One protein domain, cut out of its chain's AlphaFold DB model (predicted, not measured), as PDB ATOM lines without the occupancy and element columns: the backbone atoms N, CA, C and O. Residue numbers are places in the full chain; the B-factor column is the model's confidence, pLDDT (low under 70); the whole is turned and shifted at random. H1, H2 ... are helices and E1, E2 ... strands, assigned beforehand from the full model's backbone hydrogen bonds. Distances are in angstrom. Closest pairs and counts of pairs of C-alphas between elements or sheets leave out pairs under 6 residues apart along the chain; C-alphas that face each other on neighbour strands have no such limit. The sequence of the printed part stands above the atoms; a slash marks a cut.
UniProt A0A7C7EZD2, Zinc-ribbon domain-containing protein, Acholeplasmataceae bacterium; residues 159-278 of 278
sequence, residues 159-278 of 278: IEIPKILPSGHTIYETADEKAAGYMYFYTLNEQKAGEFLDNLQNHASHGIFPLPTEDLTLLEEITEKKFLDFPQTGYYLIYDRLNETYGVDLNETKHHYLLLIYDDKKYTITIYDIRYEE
ATOM      1  N   ILE A 159      19.278 -62.512 -29.744       90.81
ATOM      2  CA  ILE A 159      18.340 -62.195 -30.833       90.81
ATOM      3  C   ILE A 159      19.100 -62.086 -32.150       90.81
ATOM      4  O   ILE A 159      19.999 -61.256 -32.291       90.81
ATOM      5  N   GLU A 160      18.715 -62.888 -33.145       92.25
ATOM      6  CA  GLU A 160      19.319 -62.821 -34.478       92.25
ATOM      7  C   GLU A 160      18.925 -61.514 -35.185       92.25
ATOM      8  O   GLU A 160      17.783 -61.315 -35.602       92.25
ATOM      9  N   ILE A 161      19.900 -60.619 -35.346       91.81
ATOM     10  CA  ILE A 161      19.763 -59.401 -36.132       91.81
ATOM     11  C   ILE A 161      19.846 -59.808 -37.603       91.81
ATOM     12  O   ILE A 161      20.756 -60.553 -37.991       91.81
ATOM     13  N   PRO A 162      18.936 -59.314 -38.460       87.69
ATOM     14  CA  PRO A 162      18.951 -59.648 -39.872       87.69
ATOM     15  C   PRO A 162      20.320 -59.373 -40.502       87.69
ATOM     16  O   PRO A 162      20.882 -58.287 -40.365       87.69
ATOM     17  N   LYS A 163      20.838 -60.352 -41.256       88.00
ATOM     18  CA  LYS A 163      22.100 -60.253 -42.016       88.00
ATOM     19  C   LYS A 163      21.926 -59.366 -43.250       88.00
ATOM     20  O   LYS A 163      22.006 -59.821 -44.392       88.00
ATOM     21  N   ILE A 164      21.601 -58.105 -43.013       84.81
ATOM     22  CA  ILE A 164      21.468 -57.056 -44.013       84.81
ATOM     23  C   ILE A 164      22.388 -55.902 -43.640       84.81
ATOM     24  O   ILE A 164      22.699 -55.678 -42.473       84.81
ATOM     25  N   LEU A 165      22.809 -55.157 -44.656       81.62
ATOM     26  CA  LEU A 165      23.520 -53.910 -44.434       81.62
ATOM     27  C   LEU A 165      22.624 -52.932 -43.667       81.62
ATOM     28  O   LEU A 165      21.445 -52.809 -44.019       81.62
ATOM     29  N   PRO A 166      23.173 -52.209 -42.675       84.62
ATOM     30  CA  PRO A 166      22.469 -51.080 -42.107       84.62
ATOM     31  C   PRO A 166      22.157 -50.108 -43.237       84.62
ATOM     32  O   PRO A 166      23.012 -49.771 -44.060       84.62
ATOM     33  N   SER A 167      20.911 -49.661 -43.270       84.19
ATOM     34  CA  SER A 167      20.465 -48.605 -44.165       84.19
ATOM     35  C   SER A 167      21.226 -47.299 -43.870       84.19
ATOM     36  O   SER A 167      21.375 -46.457 -44.754       84.19
ATOM     37  N   GLY A 168      21.817 -47.191 -42.674       81.38
ATOM     38  CA  GLY A 168      22.934 -46.306 -42.373       81.38
ATOM     39  C   GLY A 168      23.322 -46.333 -40.895       81.38
ATOM     40  O   GLY A 168      22.837 -47.148 -40.110       81.38
ATOM     41  N   HIS A 169      24.258 -45.466 -40.531       81.56
ATOM     42  CA  HIS A 169      24.821 -45.409 -39.188       81.56
ATOM     43  C   HIS A 169      25.127 -43.965 -38.804       81.56
ATOM     44  O   HIS A 169      25.325 -43.104 -39.662       81.56
ATOM     45  N   THR A 170      25.166 -43.685 -37.510       79.94
ATOM     46  CA  THR A 170      25.575 -42.386 -36.977       79.94
ATOM     47  C   THR A 170      26.403 -42.620 -35.730       79.94
ATOM     48  O   THR A 170      26.066 -43.465 -34.904       79.94
ATOM     49  N   ILE A 171      27.506 -41.888 -35.624       79.06
ATOM     50  CA  ILE A 171      28.279 -41.798 -34.390       79.06
ATOM     51  C   ILE A 171      27.753 -40.567 -33.673       79.06
ATOM     52  O   ILE A 171      27.672 -39.498 -34.282       79.06
ATOM     53  N   TYR A 172      27.360 -40.729 -32.421       73.94
ATOM     54  CA  TYR A 172      26.996 -39.611 -31.572       73.94
ATOM     55  C   TYR A 172      28.000 -39.513 -30.430       73.94
ATOM     56  O   TYR A 172      28.368 -40.506 -29.807       73.94
ATOM     57  N   GLU A 173      28.442 -38.289 -30.193       74.81
ATOM     58  CA  GLU A 173      29.234 -37.894 -29.036       74.81
ATOM     59  C   GLU A 173      28.450 -36.776 -28.347       74.81
ATOM     60  O   GLU A 173      27.923 -35.859 -29.000       74.81
ATOM     61  N   THR A 174      28.287 -36.878 -27.032       68.75
ATOM     62  CA  THR A 174      27.691 -35.805 -26.239       68.75
ATOM     63  C   THR A 174      28.663 -34.634 -26.130       68.75
ATOM     64  O   THR A 174      29.863 -34.756 -26.359       68.75
ATOM     65  N   ALA A 175      28.125 -33.443 -25.847       67.00
ATOM     66  CA  ALA A 175      28.925 -32.213 -25.850       67.00
ATOM     67  C   ALA A 175      29.941 -32.155 -24.697       67.00
ATOM     68  O   ALA A 175      30.870 -31.354 -24.733       67.00
ATOM     69  N   ASP A 176      29.728 -32.977 -23.680       69.06
ATOM     70  CA  ASP A 176      30.559 -33.153 -22.500       69.06
ATOM     71  C   ASP A 176      31.457 -34.401 -22.584       69.06
ATOM     72  O   ASP A 176      32.134 -34.709 -21.610       69.06
ATOM     73  N   GLU A 177      31.471 -35.105 -23.729       70.75
ATOM     74  CA  GLU A 177      32.227 -36.348 -23.981       70.75
ATOM     75  C   GLU A 177      31.898 -37.513 -23.025       70.75
ATOM     76  O   GLU A 177      32.535 -38.564 -23.095       70.75
ATOM     77  N   LYS A 178      30.887 -37.366 -22.162       72.19
ATOM     78  CA  LYS A 178      30.503 -38.385 -21.175       72.19
ATOM     79  C   LYS A 178      29.760 -39.561 -21.778       72.19
ATOM     80  O   LYS A 178      29.849 -40.674 -21.262       72.19
ATOM     81  N   ALA A 179      29.040 -39.317 -22.871       68.44
ATOM     82  CA  ALA A 179      28.364 -40.350 -23.624       68.44
ATOM     83  C   ALA A 179      28.855 -40.390 -25.070       68.44
ATOM     84  O   ALA A 179      28.756 -39.427 -25.836       68.44
ATOM     85  N   ALA A 180      29.347 -41.556 -25.463       76.31
ATOM     86  CA  ALA A 180      29.643 -41.872 -26.846       76.31
ATOM     87  C   ALA A 180      28.853 -43.109 -27.234       76.31
ATOM     88  O   ALA A 180      28.694 -44.048 -26.447       76.31
ATOM     89  N   GLY A 181      28.379 -43.132 -28.470       79.94
ATOM     90  CA  GLY A 181      27.696 -44.310 -28.940       79.94
ATOM     91  C   GLY A 181      27.519 -44.395 -30.436       79.94
ATOM     92  O   GLY A 181      27.746 -43.457 -31.209       79.94
ATOM     93  N   TYR A 182      27.130 -45.593 -30.840       81.88
ATOM     94  CA  TYR A 182      26.884 -45.930 -32.229       81.88
ATOM     95  C   TYR A 182      25.401 -46.202 -32.413       81.88
ATOM     96  O   TYR A 182      24.810 -46.980 -31.668       81.88
ATOM     97  N   MET A 183      24.811 -45.556 -33.413       86.38
ATOM     98  CA  MET A 183      23.464 -45.844 -33.878       86.38
ATOM     99  C   MET A 183      23.554 -46.576 -35.212       86.38
ATOM    100  O   MET A 183      24.142 -46.061 -36.167       86.38
ATOM    101  N   TYR A 184      22.923 -47.741 -35.294       87.56
ATOM    102  CA  TYR A 184      22.721 -48.477 -36.536       87.56
ATOM    103  C   TYR A 184      21.237 -48.518 -36.855       87.56
ATOM    104  O   TYR A 184      20.442 -48.867 -35.986       87.56
ATOM    105  N   PHE A 185      20.869 -48.189 -38.094       88.94
ATOM    106  CA  PHE A 185      19.484 -48.277 -38.545       88.94
ATOM    107  C   PHE A 185      19.345 -49.261 -39.701       88.94
ATOM    108  O   PHE A 185      20.134 -49.264 -40.648       88.94
ATOM    109  N   TYR A 186      18.311 -50.085 -39.630       90.56
ATOM    110  CA  TYR A 186      18.008 -51.139 -40.583       90.56
ATOM    111  C   TYR A 186      16.573 -50.978 -41.053       90.56
ATOM    112  O   TYR A 186      15.672 -50.891 -40.227       90.56
ATOM    113  N   THR A 187      16.343 -50.984 -42.363       91.50
ATOM    114  CA  THR A 187      14.995 -51.084 -42.929       91.50
ATOM    115  C   THR A 187      14.752 -52.506 -43.416       91.50
ATOM    116  O   THR A 187      15.504 -53.035 -44.240       91.50
ATOM    117  N   LEU A 188      13.699 -53.132 -42.902       92.12
ATOM    118  CA  LEU A 188      13.285 -54.481 -43.256       92.12
ATOM    119  C   LEU A 188      12.194 -54.443 -44.326       92.12
ATOM    120  O   LEU A 188      11.437 -53.483 -44.452       92.12
ATOM    121  N   ASN A 189      12.109 -55.522 -45.100       93.62
ATOM    122  CA  ASN A 189      10.896 -55.803 -45.860       93.62
ATOM    123  C   ASN A 189       9.881 -56.514 -44.951       93.62
ATOM    124  O   ASN A 189      10.255 -57.056 -43.915       93.62
ATOM    125  N   GLU A 190       8.613 -56.541 -45.360       93.56
ATOM    126  CA  GLU A 190       7.507 -57.098 -44.565       93.56
ATOM    127  C   GLU A 190       7.758 -58.546 -44.108       93.56
ATOM    128  O   GLU A 190       7.506 -58.886 -42.957       93.56
ATOM    129  N   GLN A 191       8.343 -59.383 -44.972       94.56
ATOM    130  CA  GLN A 191       8.678 -60.764 -44.619       94.56
ATOM    131  C   GLN A 191       9.707 -60.835 -43.476       94.56
ATOM    132  O   GLN A 191       9.464 -61.492 -42.468       94.56
ATOM    133  N   LYS A 192      10.850 -60.149 -43.614       93.88
ATOM    134  CA  LYS A 192      11.909 -60.137 -42.589       93.88
ATOM    135  C   LYS A 192      11.466 -59.436 -41.312       93.88
ATOM    136  O   LYS A 192      11.947 -59.779 -40.240       93.88
ATOM    137  N   ALA A 193      10.585 -58.449 -41.437       93.38
ATOM    138  CA  ALA A 193       9.967 -57.762 -40.318       93.38
ATOM    139  C   ALA A 193       9.117 -58.729 -39.480       93.38
ATOM    140  O   ALA A 193       9.257 -58.748 -38.262       93.38
ATOM    141  N   GLY A 194       8.318 -59.583 -40.132       92.06
ATOM    142  CA  GLY A 194       7.573 -60.656 -39.469       92.06
ATOM    143  C   GLY A 194       8.486 -61.674 -38.782       92.06
ATOM    144  O   GLY A 194       8.341 -61.904 -37.590       92.06
ATOM    145  N   GLU A 195       9.487 -62.204 -39.498       92.81
ATOM    146  CA  GLU A 195      10.466 -63.153 -38.934       92.81
ATOM    147  C   GLU A 195      11.198 -62.568 -37.710       92.81
ATOM    148  O   GLU A 195      11.374 -63.240 -36.694       92.81
ATOM    149  N   PHE A 196      11.607 -61.298 -37.791       92.44
ATOM    150  CA  PHE A 196      12.270 -60.609 -36.690       92.44
ATOM    151  C   PHE A 196      11.333 -60.392 -35.500       92.44
ATOM    152  O   PHE A 196      11.731 -60.632 -34.363       92.44
ATOM    153  N   LEU A 197      10.092 -59.964 -35.750       90.31
ATOM    154  CA  LEU A 197       9.103 -59.750 -34.700       90.31
ATOM    155  C   LEU A 197       8.736 -61.057 -33.989       90.31
ATOM    156  O   LEU A 197       8.654 -61.064 -32.764       90.31
ATOM    157  N   ASP A 198       8.577 -62.155 -34.725       90.00
ATOM    158  CA  ASP A 198       8.317 -63.474 -34.145       90.00
ATOM    159  C   ASP A 198       9.486 -63.916 -33.255       90.00
ATOM    160  O   ASP A 198       9.275 -64.376 -32.131       90.00
ATOM    161  N   ASN A 199      10.730 -63.741 -33.712       89.62
ATOM    162  CA  ASN A 199      11.918 -64.039 -32.907       89.62
ATOM    163  C   ASN A 199      11.987 -63.175 -31.646       89.62
ATOM    164  O   ASN A 199      12.308 -63.682 -30.572       89.62
ATOM    165  N   LEU A 200      11.667 -61.887 -31.779       88.31
ATOM    166  CA  LEU A 200      11.627 -60.938 -30.678       88.31
ATOM    167  C   LEU A 200      10.567 -61.378 -29.655       88.31
ATOM    168  O   LEU A 200      10.907 -61.667 -28.518       88.31
ATOM    169  N   GLN A 201       9.305 -61.546 -30.053       85.56
ATOM    170  CA  GLN A 201       8.200 -61.906 -29.150       85.56
ATOM    171  C   GLN A 201       8.376 -63.259 -28.447       85.56
ATOM    172  O   GLN A 201       7.896 -63.431 -27.327       85.56
ATOM    173  N   ASN A 202       9.052 -64.217 -29.085       85.75
ATOM    174  CA  ASN A 202       9.323 -65.533 -28.505       85.75
ATOM    175  C   ASN A 202      10.598 -65.575 -27.646       85.75
ATOM    176  O   ASN A 202      10.916 -66.623 -27.077       85.75
ATOM    177  N   HIS A 203      11.346 -64.473 -27.549       84.69
ATOM    178  CA  HIS A 203      12.573 -64.428 -26.770       84.69
ATOM    179  C   HIS A 203      12.276 -64.552 -25.264       84.69
ATOM    180  O   HIS A 203      11.364 -63.923 -24.729       84.69
ATOM    181  N   ALA A 204      13.061 -65.373 -24.560       69.44
ATOM    182  CA  ALA A 204      12.811 -65.746 -23.161       69.44
ATOM    183  C   ALA A 204      12.948 -64.577 -22.165       69.44
ATOM    184  O   ALA A 204      12.477 -64.659 -21.028       69.44
ATOM    185  N   SER A 205      13.584 -63.481 -22.580       66.62
ATOM    186  CA  SER A 205      13.625 -62.244 -21.810       66.62
ATOM    187  C   SER A 205      12.255 -61.563 -21.881       66.62
ATOM    188  O   SER A 205      11.963 -60.813 -22.810       66.62
ATOM    189  N   HIS A 206      11.422 -61.813 -20.874       52.91
ATOM    190  CA  HIS A 206      10.066 -61.282 -20.696       52.91
ATOM    191  C   HIS A 206       9.923 -59.741 -20.709       52.91
ATOM    192  O   HIS A 206       8.842 -59.257 -20.413       52.91
ATOM    193  N   GLY A 207      10.968 -58.965 -21.021       54.44
ATOM    194  CA  GLY A 207      11.006 -57.499 -20.951       54.44
ATOM    195  C   GLY A 207      10.640 -56.756 -22.238       54.44
ATOM    196  O   GLY A 207      10.814 -55.543 -22.294       54.44
ATOM    197  N   ILE A 208      10.153 -57.444 -23.274       59.66
ATOM    198  CA  ILE A 208       9.791 -56.807 -24.547       59.66
ATOM    199  C   ILE A 208       8.389 -56.218 -24.406       59.66
ATOM    200  O   ILE A 208       7.385 -56.794 -24.827       59.66
ATOM    201  N   PHE A 209       8.327 -55.064 -23.763       59.00
ATOM    202  CA  PHE A 209       7.109 -54.292 -23.606       59.00
ATOM    203  C   PHE A 209       7.185 -53.026 -24.467       59.00
ATOM    204  O   PHE A 209       8.281 -52.561 -24.797       59.00
ATOM    205  N   PRO A 210       6.044 -52.409 -24.818       62.38
ATOM    206  CA  PRO A 210       6.057 -50.959 -24.955       62.38
ATOM    207  C   PRO A 210       6.658 -50.402 -23.656       62.38
ATOM    208  O   PRO A 210       6.128 -50.688 -22.582       62.38
ATOM    209  N   LEU A 211       7.798 -49.706 -23.746       62.81
ATOM    210  CA  LEU A 211       8.489 -49.155 -22.577       62.81
ATOM    211  C   LEU A 211       7.469 -48.397 -21.711       62.81
ATOM    212  O   LEU A 211       6.754 -47.539 -22.245       62.81
ATOM    213  N   PRO A 212       7.363 -48.698 -20.404       65.19
ATOM    214  CA  PRO A 212       6.639 -47.843 -19.481       65.19
ATOM    215  C   PRO A 212       7.115 -46.398 -19.657       65.19
ATOM    216  O   PRO A 212       8.306 -46.147 -19.829       65.19
ATOM    217  N   THR A 213       6.195 -45.435 -19.617       68.94
ATOM    218  CA  THR A 213       6.512 -44.012 -19.838       68.94
ATOM    219  C   THR A 213       7.639 -43.504 -18.923       68.94
ATOM    220  O   THR A 213       8.379 -42.599 -19.302       68.94
ATOM    221  N   GLU A 214       7.784 -44.094 -17.734       73.19
ATOM    222  CA  GLU A 214       8.834 -43.777 -16.759       73.19
ATOM    223  C   GLU A 214      10.237 -44.146 -17.276       73.19
ATOM    224  O   GLU A 214      11.103 -43.274 -17.320       73.19
ATOM    225  N   ASP A 215      10.440 -45.371 -17.773       71.75
ATOM    226  CA  ASP A 215      11.725 -45.832 -18.328       71.75
ATOM    227  C   ASP A 215      12.126 -45.044 -19.587       71.75
ATOM    228  O   ASP A 215      13.302 -44.793 -19.847       71.75
ATOM    229  N   LEU A 216      11.129 -44.623 -20.369       72.12
ATOM    230  CA  LEU A 216      11.303 -43.778 -21.551       72.12
ATOM    231  C   LEU A 216      11.793 -42.373 -21.178       72.12
ATOM    232  O   LEU A 216      12.755 -41.882 -21.759       72.12
ATOM    233  N   THR A 217      11.162 -41.757 -20.174       76.12
ATOM    234  CA  THR A 217      11.544 -40.425 -19.665       76.12
ATOM    235  C   THR A 217      12.972 -40.442 -19.125       76.12
ATOM    236  O   THR A 217      13.743 -39.509 -19.320       76.12
ATOM    237  N   LEU A 218      13.333 -41.538 -18.474       73.06
ATOM    238  CA  LEU A 218      14.650 -41.758 -17.910       73.06
ATOM    239  C   LEU A 218      15.725 -41.985 -18.978       73.06
ATOM    240  O   LEU A 218      16.806 -41.413 -18.891       73.06
ATOM    241  N   LEU A 219      15.444 -42.780 -20.011       71.19
ATOM    242  CA  LEU A 219      16.337 -42.903 -21.165       71.19
ATOM    243  C   LEU A 219      16.535 -41.551 -21.868       71.19
ATOM    244  O   LEU A 219      17.648 -41.236 -22.291       71.19
ATOM    245  N   GLU A 220      15.479 -40.744 -21.983       76.31
ATOM    246  CA  GLU A 220      15.568 -39.372 -22.498       76.31
ATOM    247  C   GLU A 220      16.438 -38.471 -21.601       76.31
ATOM    248  O   GLU A 220      17.183 -37.639 -22.123       76.31
ATOM    249  N   GLU A 221      16.382 -38.651 -20.277       75.75
ATOM    250  CA  GLU A 221      17.206 -37.926 -19.301       75.75
ATOM    251  C   GLU A 221      18.681 -38.346 -19.368       75.75
ATOM    252  O   GLU A 221      19.540 -37.484 -19.528       75.75
ATOM    253  N   ILE A 222      18.979 -39.652 -19.343       68.25
ATOM    254  CA  ILE A 222      20.349 -40.197 -19.425       68.25
ATOM    255  C   ILE A 222      21.012 -39.809 -20.744       68.25
ATOM    256  O   ILE A 222      22.209 -39.535 -20.800       68.25
ATOM    257  N   THR A 223      20.242 -39.779 -21.832       66.81
ATOM    258  CA  THR A 223      20.782 -39.348 -23.122       66.81
ATOM    259  C   THR A 223      20.830 -37.834 -23.284       66.81
ATOM    260  O   THR A 223      21.308 -37.388 -24.322       66.81
ATOM    261  N   GLU A 224      20.376 -37.061 -22.284       59.94
ATOM    262  CA  GLU A 224      20.305 -35.591 -22.170       59.94
ATOM    263  C   GLU A 224      19.695 -34.851 -23.381       59.94
ATOM    264  O   GLU A 224      19.793 -33.623 -23.507       59.94
ATOM    265  N   LYS A 225      19.115 -35.562 -24.356       57.00
ATOM    266  CA  LYS A 225      19.060 -35.034 -25.722       57.00
ATOM    267  C   LYS A 225      18.052 -35.790 -26.608       57.00
ATOM    268  O   LYS A 225      17.994 -37.010 -26.630       57.00
ATOM    269  N   LYS A 226      17.325 -35.023 -27.442       56.62
ATOM    270  CA  LYS A 226      16.328 -35.409 -28.485       56.62
ATOM    271  C   LYS A 226      16.827 -36.362 -29.603       56.62
ATOM    272  O   LYS A 226      16.348 -36.291 -30.734       56.62
ATOM    273  N   PHE A 227      17.857 -37.158 -29.360       59.62
ATOM    274  CA  PHE A 227      18.573 -37.908 -30.396       59.62
ATOM    275  C   PHE A 227      17.997 -39.305 -30.598       59.62
ATOM    276  O   PHE A 227      18.170 -39.883 -31.668       59.62
ATOM    277  N   LEU A 228      17.277 -39.813 -29.602       67.44
ATOM    278  CA  LEU A 228      16.538 -41.055 -29.703       67.44
ATOM    279  C   LEU A 228      15.167 -40.764 -30.334       67.44
ATOM    280  O   LEU A 228      14.303 -40.139 -29.721       67.44
ATOM    281  N   ASP A 229      14.979 -41.183 -31.589       68.38
ATOM    282  CA  ASP A 229      13.637 -41.268 -32.181       68.38
ATOM    283  C   ASP A 229      12.958 -42.511 -31.601       68.38
ATOM    284  O   ASP A 229      13.208 -43.634 -32.044       68.38
ATOM    285  N   PHE A 230      12.161 -42.308 -30.553       71.81
ATOM    286  CA  PHE A 230      11.367 -43.353 -29.923       71.81
ATOM    287  C   PHE A 230      10.017 -43.488 -30.642       71.81
ATOM    288  O   PHE A 230       9.133 -42.637 -30.481       71.81
ATOM    289  N   PRO A 231       9.803 -44.544 -31.442       69.94
ATOM    290  CA  PRO A 231       8.516 -44.767 -32.073       69.94
ATOM    291  C   PRO A 231       7.452 -45.083 -31.017       69.94
ATOM    292  O   PRO A 231       7.561 -46.035 -30.251       69.94
ATOM    293  N   GLN A 232       6.345 -44.341 -31.027       66.62
ATOM    294  CA  GLN A 232       5.249 -44.551 -30.067       66.62
ATOM    295  C   GLN A 232       4.639 -45.966 -30.089       66.62
ATOM    296  O   GLN A 232       3.919 -46.325 -29.163       66.62
ATOM    297  N   THR A 233       4.874 -46.755 -31.143       71.31
ATOM    298  CA  THR A 233       4.341 -48.123 -31.286       71.31
ATOM    299  C   THR A 233       5.414 -49.199 -31.429       71.31
ATOM    300  O   THR A 233       5.112 -50.307 -31.851       71.31
ATOM    301  N   GLY A 234       6.662 -48.901 -31.064       80.19
ATOM    302  CA  GLY A 234       7.748 -49.866 -31.181       80.19
ATOM    303  C   GLY A 234       7.866 -50.861 -30.027       80.19
ATOM    304  O   GLY A 234       7.293 -50.689 -28.950       80.19
ATOM    305  N   TYR A 235       8.671 -51.888 -30.273       85.81
ATOM    306  CA  TYR A 235       9.178 -52.811 -29.268       85.81
ATOM    307  C   TYR A 235      10.576 -52.376 -28.851       85.81
ATOM    308  O   TYR A 235      11.370 -51.929 -29.684       85.81
ATOM    309  N   TYR A 236      10.876 -52.546 -27.571       86.75
ATOM    310  CA  TYR A 236      12.122 -52.101 -26.979       86.75
ATOM    311  C   TYR A 236      12.786 -53.242 -26.233       86.75
ATOM    312  O   TYR A 236      12.126 -54.028 -25.554       86.75
ATOM    313  N   LEU A 237      14.101 -53.311 -26.360       87.94
ATOM    314  CA  LEU A 237      14.935 -54.220 -25.606       87.94
ATOM    315  C   LEU A 237      16.147 -53.442 -25.118       87.94
ATOM    316  O   LEU A 237      16.872 -52.857 -25.920       87.94
ATOM    317  N   ILE A 238      16.352 -53.452 -23.809       88.94
ATOM    318  CA  ILE A 238      17.522 -52.853 -23.179       88.94
ATOM    319  C   ILE A 238      18.325 -53.985 -22.565       88.94
ATOM    320  O   ILE A 238      17.788 -54.777 -21.787       88.94
ATOM    321  N   TYR A 239      19.588 -54.068 -22.954       90.75
ATOM    322  CA  TYR A 239      20.542 -55.024 -22.424       90.75
ATOM    323  C   TYR A 239      21.696 -54.268 -21.770       90.75
ATOM    324  O   TYR A 239      22.380 -53.478 -22.424       90.75
ATOM    325  N   ASP A 240      21.882 -54.498 -20.477       90.88
ATOM    326  CA  ASP A 240      23.012 -54.001 -19.710       90.88
ATOM    327  C   ASP A 240      24.207 -54.928 -19.927       90.88
ATOM    328  O   ASP A 240      24.230 -56.070 -19.461       90.88
ATOM    329  N   ARG A 241      25.211 -54.432 -20.651       91.88
ATOM    330  CA  ARG A 241      26.434 -55.182 -20.948       91.88
ATOM    331  C   ARG A 241      27.365 -55.305 -19.749       91.88
ATOM    332  O   ARG A 241      28.208 -56.195 -19.760       91.88
ATOM    333  N   LEU A 242      27.261 -54.429 -18.748       91.00
ATOM    334  CA  LEU A 242      28.096 -54.512 -17.546       91.00
ATOM    335  C   LEU A 242      27.614 -55.636 -16.632       91.00
ATOM    336  O   LEU A 242      28.429 -56.385 -16.097       91.00
ATOM    337  N   ASN A 243      26.296 -55.760 -16.500       90.56
ATOM    338  CA  ASN A 243      25.666 -56.745 -15.626       90.56
ATOM    339  C   ASN A 243      25.213 -58.022 -16.345       90.56
ATOM    340  O   ASN A 243      24.825 -58.983 -15.684       90.56
ATOM    341  N   GLU A 244      25.271 -58.046 -17.679       91.44
ATOM    342  CA  GLU A 244      24.771 -59.129 -18.535       91.44
ATOM    343  C   GLU A 244      23.278 -59.438 -18.295       91.44
ATOM    344  O   GLU A 244      22.828 -60.586 -18.367       91.44
ATOM    345  N   THR A 245      22.483 -58.404 -18.003       89.38
ATOM    346  CA  THR A 245      21.053 -58.508 -17.675       89.38
ATOM    347  C   THR A 245      20.187 -57.679 -18.620       89.38
ATOM    348  O   THR A 245      20.639 -56.751 -19.285       89.38
ATOM    349  N   TYR A 246      18.900 -58.025 -18.699       87.31
ATOM    350  CA  TYR A 246      17.914 -57.200 -19.400       87.31
ATOM    351  C   TYR A 246      17.288 -56.194 -18.441       87.31
ATOM    352  O   TYR A 246      16.888 -56.564 -17.335       87.31
ATOM    353  N   GLY A 247      17.123 -54.959 -18.909       83.81
ATOM    354  CA  GLY A 247      16.583 -53.845 -18.136       83.81
ATOM    355  C   GLY A 247      17.605 -52.733 -17.919       83.81
ATOM    356  O   GLY A 247      18.664 -52.715 -18.540       83.81
ATOM    357  N   VAL A 248      17.243 -51.787 -17.056       78.50
ATOM    358  CA  VAL A 248      18.080 -50.647 -16.670       78.50
ATOM    359  C   VAL A 248      18.304 -50.737 -15.163       78.50
ATOM    360  O   VAL A 248      17.323 -50.746 -14.414       78.50
ATOM    361  N   ASP A 249      19.560 -50.799 -14.710       79.56
ATOM    362  CA  ASP A 249      19.888 -50.559 -13.301       79.56
ATOM    363  C   ASP A 249      20.341 -49.111 -13.124       79.56
ATOM    364  O   ASP A 249      21.373 -48.666 -13.622       79.56
ATOM    365  N   LEU A 250      19.522 -48.357 -12.404       70.75
ATOM    366  CA  LEU A 250      19.695 -46.922 -12.224       70.75
ATOM    367  C   LEU A 250      20.641 -46.530 -11.107       70.75
ATOM    368  O   LEU A 250      20.920 -45.347 -10.925       70.75
ATOM    369  N   ASN A 251      21.090 -47.494 -10.313       77.00
ATOM    370  CA  ASN A 251      21.930 -47.194  -9.163       77.00
ATOM    371  C   ASN A 251      23.420 -47.175  -9.516       77.00
ATOM    372  O   ASN A 251      24.248 -46.901  -8.646       77.00
ATOM    373  N   GLU A 252      23.772 -47.481 -10.764       76.06
ATOM    374  CA  GLU A 252      25.156 -47.520 -11.210       76.06
ATOM    375  C   GLU A 252      25.648 -46.160 -11.708       76.06
ATOM    376  O   GLU A 252      24.908 -45.367 -12.271       76.06
ATOM    377  N   THR A 253      26.935 -45.890 -11.492       77.94
ATOM    378  CA  THR A 253      27.620 -44.661 -11.952       77.94
ATOM    379  C   THR A 253      28.209 -44.813 -13.354       77.94
ATOM    380  O   THR A 253      28.739 -43.870 -13.938       77.94
ATOM    381  N   LYS A 254      28.166 -46.029 -13.898       83.38
ATOM    382  CA  LYS A 254      28.645 -46.367 -15.232       83.38
ATOM    383  C   LYS A 254      27.586 -47.187 -15.913       83.38
ATOM    384  O   LYS A 254      27.033 -48.097 -15.308       83.38
ATOM    385  N   HIS A 255      27.356 -46.890 -17.180       82.38
ATOM    386  CA  HIS A 255      26.353 -47.592 -17.947       82.38
ATOM    387  C   HIS A 255      26.903 -47.971 -19.310       82.38
ATOM    388  O   HIS A 255      27.417 -47.130 -20.051       82.38
ATOM    389  N   HIS A 256      26.762 -49.246 -19.661       90.38
ATOM    390  CA  HIS A 256      26.989 -49.717 -21.018       90.38
ATOM    391  C   HIS A 256      25.740 -50.445 -21.492       90.38
ATOM    392  O   HIS A 256      25.593 -51.651 -21.313       90.38
ATOM    393  N   TYR A 257      24.830 -49.690 -22.099       89.38
ATOM    394  CA  TYR A 257      23.561 -50.219 -22.566       89.38
ATOM    395  C   TYR A 257      23.582 -50.471 -24.060       89.38
ATOM    396  O   TYR A 257      24.053 -49.660 -24.857       89.38
ATOM    397  N   LEU A 258      22.979 -51.583 -24.443       91.56
ATOM    398  CA  LEU A 258      22.558 -51.830 -25.799       91.56
ATOM    399  C   LEU A 258      21.034 -51.703 -25.858       91.56
ATOM    400  O   LEU A 258      20.305 -52.528 -25.310       91.56
ATOM    401  N   LEU A 259      20.559 -50.659 -26.529       89.69
ATOM    402  CA  LEU A 259      19.140 -50.399 -26.740       89.69
ATOM    403  C   LEU A 259      18.770 -50.785 -28.173       89.69
ATOM    404  O   LEU A 259      19.194 -50.143 -29.133       89.69
ATOM    405  N   LEU A 260      17.951 -51.820 -28.316       91.69
ATOM    406  CA  LEU A 260      17.342 -52.214 -29.576       91.69
ATOM    407  C   LEU A 260      15.896 -51.720 -29.609       91.69
ATOM    408  O   LEU A 260      15.098 -52.002 -28.718       91.69
ATOM    409  N   ILE A 261      15.562 -51.001 -30.673       90.69
ATOM    410  CA  ILE A 261      14.239 -50.454 -30.949       90.69
ATOM    411  C   ILE A 261      13.743 -51.057 -32.255       90.69
ATOM    412  O   ILE A 261      14.427 -50.976 -33.272       90.69
ATOM    413  N   TYR A 262      12.541 -51.614 -32.256       92.00
ATOM    414  CA  TYR A 262      11.874 -52.070 -33.468       92.00
ATOM    415  C   TYR A 262      10.578 -51.288 -33.690       92.00
ATOM    416  O   TYR A 262       9.645 -51.405 -32.902       92.00
ATOM    417  N   ASP A 263      10.521 -50.488 -34.756       91.25
ATOM    418  CA  ASP A 263       9.325 -49.754 -35.191       91.25
ATOM    419  C   ASP A 263       8.484 -50.657 -36.105       91.25
ATOM    420  O   ASP A 263       8.857 -50.932 -37.251       91.25
ATOM    421  N   ASP A 264       7.343 -51.109 -35.591       87.81
ATOM    422  CA  ASP A 264       6.422 -52.024 -36.264       87.81
ATOM    423  C   ASP A 264       5.731 -51.409 -37.492       87.81
ATOM    424  O   ASP A 264       5.377 -52.126 -38.425       87.81
ATOM    425  N   LYS A 265       5.569 -50.083 -37.531       89.94
ATOM    426  CA  LYS A 265       4.925 -49.365 -38.640       89.94
ATOM    427  C   LYS A 265       5.892 -49.071 -39.770       89.94
ATOM    428  O   LYS A 265       5.491 -49.067 -40.933       89.94
ATOM    429  N   LYS A 266       7.145 -48.756 -39.436       91.81
ATOM    430  CA  LYS A 266       8.192 -48.452 -40.422       91.81
ATOM    431  C   LYS A 266       8.996 -49.685 -40.835       91.81
ATOM    432  O   LYS A 266       9.765 -49.591 -41.789       91.81
ATOM    433  N   TYR A 267       8.832 -50.808 -40.134       93.81
ATOM    434  CA  TYR A 267       9.659 -52.009 -40.278       93.81
ATOM    435  C   TYR A 267      11.148 -51.694 -40.127       93.81
ATOM    436  O   TYR A 267      11.980 -52.144 -40.918       93.81
ATOM    437  N   THR A 268      11.493 -50.880 -39.129       92.88
ATOM    438  CA  THR A 268      12.881 -50.475 -38.891       92.88
ATOM    439  C   THR A 268      13.403 -50.993 -37.567       92.88
ATOM    440  O   THR A 268      12.715 -50.885 -36.556       92.88
ATOM    441  N   ILE A 269      14.637 -51.496 -37.567       92.69
ATOM    442  CA  ILE A 269      15.391 -51.779 -36.344       92.69
ATOM    443  C   ILE A 269      16.403 -50.653 -36.157       92.69
ATOM    444  O   ILE A 269      17.183 -50.371 -37.068       92.69
ATOM    445  N   THR A 270      16.423 -50.056 -34.976       91.62
ATOM    446  CA  THR A 270      17.454 -49.114 -34.556       91.62
ATOM    447  C   THR A 270      18.179 -49.692 -33.357       91.62
ATOM    448  O   THR A 270      17.544 -50.099 -32.390       91.62
ATOM    449  N   ILE A 271      19.502 -49.744 -33.418       91.56
ATOM    450  CA  ILE A 271      20.332 -50.250 -32.327       91.56
ATOM    451  C   ILE A 271      21.248 -49.129 -31.864       91.56
ATOM    452  O   ILE A 271      22.001 -48.584 -32.673       91.56
ATOM    453  N   TYR A 272      21.188 -48.820 -30.576       89.25
ATOM    454  CA  TYR A 272      22.060 -47.877 -29.900       89.25
ATOM    455  C   TYR A 272      23.008 -48.646 -28.980       89.25
ATOM    456  O   TYR A 272      22.563 -49.320 -28.057       89.25
ATOM    457  N   ASP A 273      24.309 -48.537 -29.231       90.06
ATOM    458  CA  ASP A 273      25.364 -48.906 -28.276       90.06
ATOM    459  C   ASP A 273      25.711 -47.637 -27.491       90.06
ATOM    460  O   ASP A 273      26.388 -46.765 -28.036       90.06
ATOM    461  N   ILE A 274      25.162 -47.500 -26.283       87.31
ATOM    462  CA  ILE A 274      25.283 -46.327 -25.411       87.31
ATOM    463  C   ILE A 274      26.333 -46.632 -24.346       87.31
ATOM    464  O   ILE A 274      26.166 -47.551 -23.542       87.31
ATOM    465  N   ARG A 275      27.399 -45.833 -24.306       87.75
ATOM    466  CA  ARG A 275      28.410 -45.880 -23.245       87.75
ATOM    467  C   ARG A 275      28.370 -44.569 -22.503       87.75
ATOM    468  O   ARG A 275      28.567 -43.534 -23.131       87.75
ATOM    469  N   TYR A 276      28.118 -44.629 -21.207       81.44
ATOM    470  CA  TYR A 276      28.104 -43.476 -20.325       81.44
ATOM    471  C   TYR A 276      29.091 -43.705 -19.180       81.44
ATOM    472  O   TYR A 276      28.987 -44.691 -18.440       81.44
ATOM    473  N   GLU A 277      30.056 -42.799 -19.052       78.88
ATOM    474  CA  GLU A 277      30.989 -42.739 -17.928       78.88
ATOM    475  C   GLU A 277      30.837 -41.376 -17.239       78.88
ATOM    476  O   GLU A 277      31.046 -40.336 -17.867       78.88
ATOM    477  N   GLU A 278      30.429 -41.380 -15.966       70.00
ATOM    478  CA  GLU A 278      30.201 -40.152 -15.186       70.00
ATOM    479  C   GLU A 278      31.484 -39.395 -14.802       70.00
ATOM    480  O   GLU A 278      32.489 -40.040 -14.413       70.00
TER     481      GLU A 278
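AT A GLANCE: This is residues 159 to 278 of the 278 residues of the protein "Zinc-ribbon domain-containing protein" of Acholeplasmataceae bacterium (UniProt A0A7C7EZD2). A single twisted sheet of five antiparallel strands makes the body, with helix H1 packed at one end of it, close to where E2 ends and E5 begins. The shorter helix H2, set between two long links, only grazes the sheet. The printed part has 120 residues with two named helices and five named strands, along the chain E1, E2, H1, H2, E3, E4, E5; across the sheet the order is E1, E2, E5, E4, E3. The class is mixed, helices and strands. The whole is compact, with a radius of gyration of the C-alphas of 14.1 A, and spans 42 by 29 by 24 A.

IN THESE COORDINATES: Strand E1 is residues 168 to 173, beginning at C-alpha 168 at (22.934, -46.306, -42.373). E2 is residues 179 to 187, 25.8 A long from first to last C-alpha. Helix H1, residues 190 to 201, is 16.2 A long and begins at C-alpha 190 at (7.507, -57.098, -44.565). Helix H2 is residues 213 to 222, and strand E3 is residues 235 to 240. E4, residues 254 to 263, is 28.0 A long. E5, residues 268 to 277, is 28.8 A long and ends at C-alpha 277 at (30.989, -42.739, -17.928).

HOW THE PARTS SIT: E1 and E3 are the edge strands. E1 and E2 form a hairpin, with N 170 and O 183 within hydrogen-bond range at 2.9 A. E2 and E5 are antiparallel at 172 degrees, with N 186 and O 269 2.8 A apart. E3, E4 and E5 form a meander, each strand the antiparallel neighbour of the one before; N 261 of E4 and O 270 of E5 are within hydrogen-bond range at 2.8 A, and N 237 of E3 and O 260 of E4 are within hydrogen-bond range at 2.9 A. Residues 239 to 240 of E3 also pair, antiparallel, with residues 245 to 246. H1 is on the sheet at a height of 10.0 A, only just over E5 and E4, with 3 C-alphas falling on each. It runs slantwise to the strands, at 37 degrees to E4 on the local plane. The closest C-alphas of H1 and E5 are those of Ala 193 and Thr 268, 8.0 A apart. H2 only grazes the sheet, with its residues 216 to 222. H1 and H2 are apart. In both helices every O i to N i+4 pair is within hydrogen-bond range.

THE WHOLE: The C-alphas farthest apart are those of Gln 191 and Glu 278, at 41.9 A. The printed part has no cut. The links H1 to H2, H2 to E3 and E3 to E4 are long. Mean pLDDT of the printed part is 80.9; residues 174 to 176, 179, 204 to 213, 222 to 229 and 231 to 232 are under 70.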